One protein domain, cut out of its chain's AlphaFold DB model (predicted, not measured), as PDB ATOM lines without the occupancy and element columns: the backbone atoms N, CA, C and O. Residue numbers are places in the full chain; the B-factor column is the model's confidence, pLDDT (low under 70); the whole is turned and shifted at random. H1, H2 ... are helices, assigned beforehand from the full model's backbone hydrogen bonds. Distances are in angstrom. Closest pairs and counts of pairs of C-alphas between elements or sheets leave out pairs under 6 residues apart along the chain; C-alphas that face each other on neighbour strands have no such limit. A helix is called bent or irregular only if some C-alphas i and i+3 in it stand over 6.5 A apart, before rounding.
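AT A GLANCE: This is residues 252 to 322 of the 773 residues of an uncharacterized protein of Candidatus Moranbacteria bacterium GW2011_GWE2_47_10 (UniProt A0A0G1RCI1). A long, kinked helix, H4, is the core, and three short helices, H1, H2 and H3, each pack on part of it; unnamed residues 278 to 292 fold back from H3 to where H4 begins. The 71 printed residues include four named helices, H1 to H4 in order, and no named strand: all helix, compact, radius of gyration of the C-alphas 11.7 A, spans 32 by 25 by 19 A.

HOW THE PARTS SIT: Start at H1, residues 254 to 259: it touches residues 300 to 308 of H4, residues 293 to 319, closest C-alphas Lys 258 and Glu 300, 5.3 A, at a shallow tilt of 28 degrees, opposite ways. Next, H2, residues 261 to 267, touches H4's residues 296 to 304, closest C-alphas Ala 261 and Glu 300, 5.3 A, about perpendicular at 84 degrees. Then H3, residues 269 to 277, touches H4's residues 306 to 317, closest C-alphas Phe 277 and Ile 313, 5.3 A, at a steep tilt of 50 degrees. In H1 and H2 every O i to N i+4 pair is within hydrogen-bond range, in H4 18 of 23, in H3 0 of 5, against 6 of 6 O i to N i+3.

IN THESE COORDINATES: Find C-alpha 254 at (33.384, 49.528, -44.712), where H1 begins; H3 is 15.5 A long. H4, 33.0 A from first to last C-alpha, is irregular, C-alphas 297 and 300 being 8.1 A apart, with a kink of 80 degrees near residue 300; it ends at C-alpha 319 at (50.209, 35.054, -33.988).

THE WHOLE: The farthest C-alphas, Arg 297 and Lys 321, are 33.9 A apart. The printed part has no cut, the link H3 to H4 is long, and no printed residue is under 70 in pLDDT.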
ATOM      1  N   ALA A 252      40.805  52.274 -45.044       74.62
ATOM      2  CA  ALA A 252      39.603  52.688 -45.762       74.62
ATOM      3  C   ALA A 252      38.337  52.553 -44.884       74.62
ATOM      4  O   ALA A 252      38.401  52.350 -43.669       74.62
ATOM      5  N   SER A 253      37.148  52.628 -45.487       76.69
ATOM      6  CA  SER A 253      35.876  52.422 -44.785       76.69
ATOM      7  C   SER A 253      35.194  51.111 -45.186       76.69
ATOM      8  O   SER A 253      35.459  50.525 -46.235       76.69
ATOM      9  N   LYS A 254      34.259  50.650 -44.351       83.00
ATOM     10  CA  LYS A 254      33.384  49.528 -44.712       83.00
ATOM     11  C   LYS A 254      32.563  49.840 -45.968       83.00
ATOM     12  O   LYS A 254      32.354  48.956 -46.792       83.00
ATOM     13  N   GLU A 255      32.131  51.092 -46.115       83.31
ATOM     14  CA  GLU A 255      31.401  51.538 -47.300       83.31
ATOM     15  C   GLU A 255      32.287  51.504 -48.545       83.31
ATOM     16  O   GLU A 255      31.846  51.031 -49.583       83.31
ATOM     17  N   TYR A 256      33.564  51.880 -48.430       81.19
ATOM     18  CA  TYR A 256      34.529  51.707 -49.515       81.19
ATOM     19  C   TYR A 256      34.598  50.242 -49.964       81.19
ATOM     20  O   TYR A 256      34.527  49.978 -51.162       81.19
ATOM     21  N   ALA A 257      34.634  49.284 -49.031       85.38
ATOM     22  CA  ALA A 257      34.629  47.866 -49.387       85.38
ATOM     23  C   ALA A 257      33.316  47.387 -50.033       85.38
ATOM     24  O   ALA A 257      33.327  46.454 -50.832       85.38
ATOM     25  N   LYS A 258      32.187  48.018 -49.697       88.69
ATOM     26  CA  LYS A 258      30.877  47.722 -50.286       88.69
ATOM     27  C   LYS A 258      30.760  48.281 -51.701       88.69
ATOM     28  O   LYS A 258      30.440  47.539 -52.622       88.69
ATOM     29  N   VAL A 259      31.054  49.570 -51.870       86.19
ATOM     30  CA  VAL A 259      30.970  50.287 -53.151       86.19
ATOM     31  C   VAL A 259      31.938  49.698 -54.176       86.19
ATOM     32  O   VAL A 259      31.601  49.592 -55.349       86.19
ATOM     33  N   ASN A 260      33.114  49.245 -53.731       86.94
ATOM     34  CA  ASN A 260      34.118  48.633 -54.600       86.94
ATOM     35  C   ASN A 260      34.007  47.103 -54.679       86.94
ATOM     36  O   ASN A 260      34.895  46.469 -55.236       86.94
ATOM     37  N   ALA A 261      32.932  46.484 -54.178       91.44
ATOM     38  CA  ALA A 261      32.783  45.026 -54.169       91.44
ATOM     39  C   ALA A 261      32.959  44.395 -55.562       91.44
ATOM     40  O   ALA A 261      33.693  43.420 -55.710       91.44
ATOM     41  N   ALA A 262      32.324  44.966 -56.591       90.00
ATOM     42  CA  ALA A 262      32.470  44.494 -57.968       90.00
ATOM     43  C   ALA A 262      33.900  44.677 -58.498       90.00
ATOM     44  O   ALA A 262      34.441  43.772 -59.131       90.00
ATOM     45  N   LEU A 263      34.527  45.817 -58.186       88.38
ATOM     46  CA  LEU A 263      35.906  46.109 -58.572       88.38
ATOM     47  C   LEU A 263      36.880  45.125 -57.917       88.38
ATOM     48  O   LEU A 263      37.719  44.561 -58.607       88.38
ATOM     49  N   PHE A 264      36.738  44.854 -56.619       92.50
ATOM     50  CA  PHE A 264      37.568  43.871 -55.930       92.50
ATOM     51  C   PHE A 264      37.380  42.468 -56.491       92.50
ATOM     52  O   PHE A 264      38.353  41.749 -56.661       92.50
ATOM     53  N   THR A 265      36.153  42.062 -56.815       92.50
ATOM     54  CA  THR A 265      35.913  40.744 -57.418       92.50
ATOM     55  C   THR A 265      36.593  40.592 -58.780       92.50
ATOM     56  O   THR A 265      37.065  39.501 -59.095       92.50
ATOM     57  N   ASP A 266      36.632  41.655 -59.582       89.25
ATOM     58  CA  ASP A 266      37.162  41.615 -60.948       89.25
ATOM     59  C   ASP A 266      38.680  41.859 -61.008       89.25
ATOM     60  O   ASP A 266      39.407  41.155 -61.705       89.25
ATOM     61  N   GLN A 267      39.167  42.843 -60.253       90.69
ATOM     62  CA  GLN A 267      40.529  43.365 -60.363       90.69
ATOM     63  C   GLN A 267      41.418  43.000 -59.171       90.69
ATOM     64  O   GLN A 267      42.630  42.935 -59.341       90.69
ATOM     65  N   SER A 268      40.845  42.715 -57.996       95.06
ATOM     66  CA  SER A 268      41.621  42.568 -56.753       95.06
ATOM     67  C   SER A 268      41.178  41.394 -55.878       95.06
ATOM     68  O   SER A 268      41.138  41.441 -54.643       95.06
ATOM     69  N   VAL A 269      40.791  40.300 -56.533       96.06
ATOM     70  CA  VAL A 269      40.173  39.146 -55.872       96.06
ATOM     71  C   VAL A 269      41.146  38.428 -54.933       96.06
ATOM     72  O   VAL A 269      40.722  37.761 -53.987       96.06
ATOM     73  N   GLY A 270      42.451  38.601 -55.145       97.00
ATOM     74  CA  GLY A 270      43.525  38.125 -54.283       97.00
ATOM     75  C   GLY A 270      43.423  38.647 -52.848       97.00
ATOM     76  O   GLY A 270      43.863  37.964 -51.925       97.00
ATOM     77  N   ILE A 271      42.754  39.786 -52.602       97.75
ATOM     78  CA  ILE A 271      42.490  40.272 -51.233       97.75
ATOM     79  C   ILE A 271      41.699  39.222 -50.436       97.75
ATOM     80  O   ILE A 271      41.905  39.054 -49.230       97.75
ATOM     81  N   TRP A 272      40.861  38.426 -51.111       97.56
ATOM     82  CA  TRP A 272      40.094  37.347 -50.492       97.56
ATOM     83  C   TRP A 272      40.968  36.244 -49.873       97.56
ATOM     84  O   TRP A 272      40.492  35.497 -49.014       97.56
ATOM     85  N   GLU A 273      42.258  36.146 -50.224       97.44
ATOM     86  CA  GLU A 273      43.200  35.246 -49.548       97.44
ATOM     87  C   GLU A 273      43.248  35.489 -48.029       97.44
ATOM     88  O   GLU A 273      43.483  34.542 -47.273       97.44
ATOM     89  N   LEU A 274      42.953  36.708 -47.556       97.81
ATOM     90  CA  LEU A 274      42.868  37.048 -46.130       97.81
ATOM     91  C   LEU A 274      41.823  36.220 -45.371       97.81
ATOM     92  O   LEU A 274      42.019  35.922 -44.190       97.81
ATOM     93  N   ALA A 275      40.756  35.768 -46.038       97.12
ATOM     94  CA  ALA A 275      39.718  34.948 -45.416       97.12
ATOM     95  C   ALA A 275      40.283  33.647 -44.812       97.12
ATOM     96  O   ALA A 275      39.763  33.157 -43.805       97.12
ATOM     97  N   GLN A 276      41.383  33.106 -45.358       96.31
ATOM     98  CA  GLN A 276      42.028  31.895 -44.830       96.31
ATOM     99  C   GLN A 276      42.506  32.073 -43.376       96.31
ATOM    100  O   GLN A 276      42.527  31.102 -42.610       96.31
ATOM    101  N   PHE A 277      42.814  33.313 -42.986       97.62
ATOM    102  CA  PHE A 277      43.299  33.695 -41.664       97.62
ATOM    103  C   PHE A 277      42.190  34.138 -40.704       97.62
ATOM    104  O   PHE A 277      42.500  34.511 -39.576       97.62
ATOM    105  N   ASP A 278      40.910  34.046 -41.075       97.56
ATOM    106  CA  ASP A 278      39.819  34.291 -40.124       97.56
ATOM    107  C   ASP A 278      39.938  33.308 -38.934       97.56
ATOM    108  O   ASP A 278      40.004  32.094 -39.152       97.56
ATOM    109  N   PRO A 279      40.008  33.759 -37.671       96.44
ATOM    110  CA  PRO A 279      40.158  32.840 -36.545       96.44
ATOM    111  C   PRO A 279      38.923  31.957 -36.305       96.44
ATOM    112  O   PRO A 279      39.040  30.944 -35.617       96.44
ATOM    113  N   ASP A 280      37.749  32.284 -36.865       96.12
ATOM    114  CA  ASP A 280      36.570  31.417 -36.775       96.12
ATOM    115  C   ASP A 280      36.665  30.249 -37.783       96.12
ATOM    116  O   ASP A 280      36.541  30.454 -38.997       96.12
ATOM    117  N   PRO A 281      36.816  28.989 -37.322       91.94
ATOM    118  CA  PRO A 281      36.879  27.829 -38.210       91.94
ATOM    119  C   PRO A 281      35.561  27.558 -38.952       91.94
ATOM    120  O   PRO A 281      35.556  26.809 -39.928       91.94
ATOM    121  N   LYS A 282      34.437  28.132 -38.498       93.56
ATOM    122  CA  LYS A 282      33.114  28.001 -39.130       93.56
ATOM    123  C   LYS A 282      32.765  29.181 -40.040       93.56
ATOM    124  O   LYS A 282      31.692  29.145 -40.663       93.56
ATOM    125  N   SER A 283      33.658  30.169 -40.152       94.06
ATOM    126  CA  SER A 283      33.467  31.359 -40.977       94.06
ATOM    127  C   SER A 283      33.014  30.971 -42.383       94.06
ATOM    128  O   SER A 283      33.578  30.079 -43.026       94.06
ATOM    129  N   GLU A 284      31.941  31.596 -42.863       94.25
ATOM    130  CA  GLU A 284      31.486  31.374 -44.238       94.25
ATOM    131  C   GLU A 284      32.479  31.926 -45.263       94.25
ATOM    132  O   GLU A 284      32.574  31.375 -46.357       94.25
ATOM    133  N   LEU A 285      33.287  32.920 -44.875       94.69
ATOM    134  CA  LEU A 285      34.312  33.531 -45.723       94.69
ATOM    135  C   LEU A 285      35.368  32.504 -46.162       94.69
ATOM    136  O   LEU A 285      35.879  32.568 -47.273       94.69
ATOM    137  N   LYS A 286      35.641  31.500 -45.314       93.94
ATOM    138  CA  LYS A 286      36.533  30.375 -45.640       93.94
ATOM    139  C   LYS A 286      35.906  29.335 -46.566       93.94
ATOM    140  O   LYS A 286      36.625  28.542 -47.166       93.94
ATOM    141  N   ARG A 287      34.574  29.265 -46.613       90.38
ATOM    142  CA  ARG A 287      33.829  28.230 -47.349       90.38
ATOM    143  C   ARG A 287      33.407  28.703 -48.734       90.38
ATOM    144  O   ARG A 287      33.343  27.887 -49.650       90.38
ATOM    145  N   ILE A 288      33.108  29.990 -48.876       88.12
ATOM    146  CA  ILE A 288      32.697  30.594 -50.139       88.12
ATOM    147  C   ILE A 288      33.950  31.092 -50.854       88.12
ATOM    148  O   ILE A 288      34.590  32.049 -50.427       88.12
ATOM    149  N   GLY A 289      34.310  30.411 -51.939       87.88
ATOM    150  CA  GLY A 289      35.393  30.847 -52.813       87.88
ATOM    151  C   GLY A 289      34.912  31.909 -53.808       87.88
ATOM    152  O   GLY A 289      33.778  31.803 -54.292       87.88
ATOM    153  N   PRO A 290      35.770  32.867 -54.195       84.25
ATOM    154  CA  PRO A 290      35.381  33.972 -55.066       84.25
ATOM    155  C   PRO A 290      35.057  33.562 -56.509       84.25
ATOM    156  O   PRO A 290      34.415  34.297 -57.241       84.25
ATOM    157  N   LYS A 291      35.405  32.330 -56.904       82.88
ATOM    158  CA  LYS A 291      35.014  31.730 -58.194       82.88
ATOM    159  C   LYS A 291      33.636  31.050 -58.170       82.88
ATOM    160  O   LYS A 291      33.251  30.412 -59.148       82.88
ATOM    161  N   SER A 292      32.923  31.082 -57.043       89.31
ATOM    162  CA  SER A 292      31.619  30.424 -56.919       89.31
ATOM    163  C   SER A 292      30.478  31.344 -57.378       89.31
ATOM    164  O   SER A 292      30.506  32.534 -57.071       89.31
ATOM    165  N   PRO A 293      29.412  30.813 -58.009       88.00
ATOM    166  CA  PRO A 293      28.232  31.615 -58.349       88.00
ATOM    167  C   PRO A 293      27.544  32.242 -57.129       88.00
ATOM    168  O   PRO A 293      26.770  33.181 -57.266       88.00
ATOM    169  N   ASP A 294      27.753  31.670 -55.937       89.06
ATOM    170  CA  ASP A 294      27.228  32.241 -54.696       89.06
ATOM    171  C   ASP A 294      27.962  33.522 -54.304       89.06
ATOM    172  O   ASP A 294      27.323  34.484 -53.891       89.06
ATOM    173  N   PHE A 295      29.281  33.551 -54.506       93.00
ATOM    174  CA  PHE A 295      30.086  34.739 -54.272       93.00
ATOM    175  C   PHE A 295      29.662  35.894 -55.177       93.00
ATOM    176  O   PHE A 295      29.371  36.974 -54.682       93.00
ATOM    177  N   GLU A 296      29.539  35.647 -56.483       87.69
ATOM    178  CA  GLU A 296      29.168  36.670 -57.470       87.69
ATOM    179  C   GLU A 296      27.832  37.357 -57.129       87.69
ATOM    180  O   GLU A 296      27.715  38.579 -57.203       87.69
ATOM    181  N   ARG A 297      26.835  36.591 -56.663       91.94
ATOM    182  CA  ARG A 297      25.529  37.135 -56.247       91.94
ATOM    183  C   ARG A 297      25.556  37.880 -54.913       91.94
ATOM    184  O   ARG A 297      24.635  38.643 -54.642       91.94
ATOM    185  N   ARG A 298      26.545  37.606 -54.060       94.81
ATOM    186  CA  ARG A 298      26.628  38.116 -52.681       94.81
ATOM    187  C   ARG A 298      27.847  39.004 -52.448       94.81
ATOM    188  O   ARG A 298      28.132  39.339 -51.305       94.81
ATOM    189  N   GLN A 299      28.574  39.400 -53.489       93.25
ATOM    190  CA  GLN A 299      29.830  40.142 -53.354       93.25
ATOM    191  C   GLN A 299      29.682  41.438 -52.535       93.25
ATOM    192  O   GLN A 299      30.512  41.701 -51.668       93.25
ATOM    193  N   GLU A 300      28.584  42.186 -52.703       93.88
ATOM    194  CA  GLU A 300      28.285  43.402 -51.920       93.88
ATOM    195  C   GLU A 300      28.018  43.131 -50.428       93.88
ATOM    196  O   GLU A 300      28.162  44.021 -49.593       93.88
ATOM    197  N   GLU A 301      27.644  41.902 -50.066       95.38
ATOM    198  CA  GLU A 301      27.510  41.451 -48.675       95.38
ATOM    199  C   GLU A 301      28.855  40.931 -48.139       95.38
ATOM    200  O   GLU A 301      29.248  41.210 -47.004       95.38
ATOM    201  N   LEU A 302      29.561  40.157 -48.961       96.31
ATOM    202  CA  LEU A 302      30.734  39.376 -48.584       96.31
ATOM    203  C   LEU A 302      31.995  40.229 -48.405       96.31
ATOM    204  O   LEU A 302      32.737  39.993 -47.449       96.31
ATOM    205  N   TRP A 303      32.228  41.236 -49.250       96.12
ATOM    206  CA  TRP A 303      33.394  42.124 -49.130       96.12
ATOM    207  C   TRP A 303      33.373  42.979 -47.854       96.12
ATOM    208  O   TRP A 303      34.343  42.919 -47.092       96.12
ATOM    209  N   PRO A 304      32.274  43.686 -47.514       95.69
ATOM    210  CA  PRO A 304      32.164  44.379 -46.228       95.69
ATOM    211  C   PRO A 304      32.271  43.431 -45.036       95.69
ATOM    212  O   PRO A 304      32.820  43.793 -43.998       95.69
ATOM    213  N   LYS A 305      31.770  42.199 -45.180       96.31
ATOM    214  CA  LYS A 305      31.878  41.183 -44.135       96.31
ATOM    215  C   LYS A 305      33.320  40.743 -43.911       96.31
ATOM    216  O   LYS A 305      33.724  40.620 -42.758       96.31
ATOM    217  N   LEU A 306      34.101  40.535 -44.970       97.00
ATOM    218  CA  LEU A 306      35.539  40.295 -44.848       97.00
ATOM    219  C   LEU A 306      36.232  41.497 -44.190       97.00
ATOM    220  O   LEU A 306      36.994  41.308 -43.245       97.00
ATOM    221  N   TYR A 307      35.901  42.719 -44.617       96.50
ATOM    222  CA  TYR A 307      36.458  43.961 -44.065       96.50
ATOM    223  C   TYR A 307      36.197  44.129 -42.555       96.50
ATOM    224  O   TYR A 307      37.062  44.567 -41.787       96.50
ATOM    225  N   ASP A 308      35.012  43.739 -42.085       95.88
ATOM    226  CA  ASP A 308      34.672  43.746 -40.658       95.88
ATOM    227  C   ASP A 308      35.513  42.755 -39.845       95.88
ATOM    228  O   ASP A 308      35.806  43.020 -38.678       95.88
ATOM    229  N   ARG A 309      35.936  41.641 -40.457       96.88
ATOM    230  CA  ARG A 309      36.754  40.595 -39.820       96.88
ATOM    231  C   ARG A 309      38.248  40.909 -39.797       96.88
ATOM    232  O   ARG A 309      38.993  40.210 -39.110       96.88
ATOM    233  N   ILE A 310      38.696  41.947 -40.507       97.38
ATOM    234  CA  ILE A 310      40.117  42.298 -40.624       97.38
ATOM    235  C   ILE A 310      40.843  42.457 -39.281       97.38
ATOM    236  O   ILE A 310      41.928  41.896 -39.171       97.38
ATOM    237  N   PRO A 311      40.291  43.097 -38.229       95.69
ATOM    238  CA  PRO A 311      41.015  43.225 -36.964       95.69
ATOM    239  C   PRO A 311      41.345  41.860 -36.347       95.69
ATOM    240  O   PRO A 311      42.445  41.649 -35.849       95.69
ATOM    241  N   GLN A 312      40.414  40.901 -36.429       97.31
ATOM    242  CA  GLN A 312      40.637  39.545 -35.924       97.31
ATOM    243  C   GLN A 312      41.540  38.722 -36.851       97.31
ATOM    244  O   GLN A 312      42.317  37.901 -36.369       97.31
ATOM    245  N   ILE A 313      41.437  38.928 -38.167       98.25
ATOM    246  CA  ILE A 313      42.312  38.301 -39.163       98.25
ATOM    247  C   ILE A 313      43.759  38.750 -38.960       98.25
ATOM    248  O   ILE A 313      44.634  37.897 -38.850       98.25
ATOM    249  N   LEU A 314      44.014  40.058 -38.871       97.88
ATOM    250  CA  LEU A 314      45.356  40.613 -38.715       97.88
ATOM    251  C   LEU A 314      45.994  40.156 -37.399       97.88
ATOM    252  O   LEU A 314      47.135  39.700 -37.399       97.88
ATOM    253  N   GLU A 315      45.239  40.171 -36.299       97.56
ATOM    254  CA  GLU A 315      45.721  39.662 -35.010       97.56
ATOM    255  C   GLU A 315      46.059  38.163 -35.067       97.56
ATOM    256  O   GLU A 315      47.100  37.716 -34.573       97.56
ATOM    257  N   ASN A 316      45.222  37.372 -35.748       98.25
ATOM    258  CA  ASN A 316      45.514  35.962 -35.979       98.25
ATOM    259  C   ASN A 316      46.744  35.775 -36.886       98.25
ATOM    260  O   ASN A 316      47.557  34.895 -36.618       98.25
ATOM    261  N   MET A 317      46.934  36.611 -37.911       98.38
ATOM    262  CA  MET A 317      48.129  36.579 -38.760       98.38
ATOM    263  C   MET A 317      49.401  36.892 -37.969       98.38
ATOM    264  O   MET A 317      50.391  36.199 -38.161       98.38
ATOM    265  N   ARG A 318      49.386  37.868 -37.052       98.00
ATOM    266  CA  ARG A 318      50.541  38.190 -36.188       98.00
ATOM    267  C   ARG A 318      50.961  37.015 -35.301       98.00
ATOM    268  O   ARG A 318      52.150  36.841 -35.028       98.00
ATOM    269  N   SER A 319      49.992  36.209 -34.868       96.94
ATOM    270  CA  SER A 319      50.209  35.054 -33.988       96.94
ATOM    271  C   SER A 319      50.518  33.753 -34.741       96.94
ATOM    272  O   SER A 319      51.282  32.917 -34.253       96.94
ATOM    273  N   ASP A 320      49.935  33.558 -35.924       96.94
ATOM    274  CA  ASP A 320      50.154  32.386 -36.769       96.94
ATOM    275  C   ASP A 320      51.516  32.447 -37.477       96.94
ATOM    276  O   ASP A 320      51.911  33.469 -38.031       96.94
ATOM    277  N   LYS A 321      52.242  31.323 -37.526       97.25
ATOM    278  CA  LYS A 321      53.587  31.287 -38.127       97.25
ATOM    279  C   LYS A 321      53.576  31.635 -39.622       97.25
ATOM    280  O   LYS A 321      54.497  32.305 -40.088       97.25
ATOM    281  N   LYS A 322      52.583  31.148 -40.380       96.94
ATOM    282  CA  LYS A 322      52.470  31.424 -41.822       96.94
ATOM    283  C   LYS A 322      52.053  32.878 -42.032       96.94
ATOM    284  O   LYS A 322      52.693  33.572 -42.817       96.94
TER     285      LYS A 322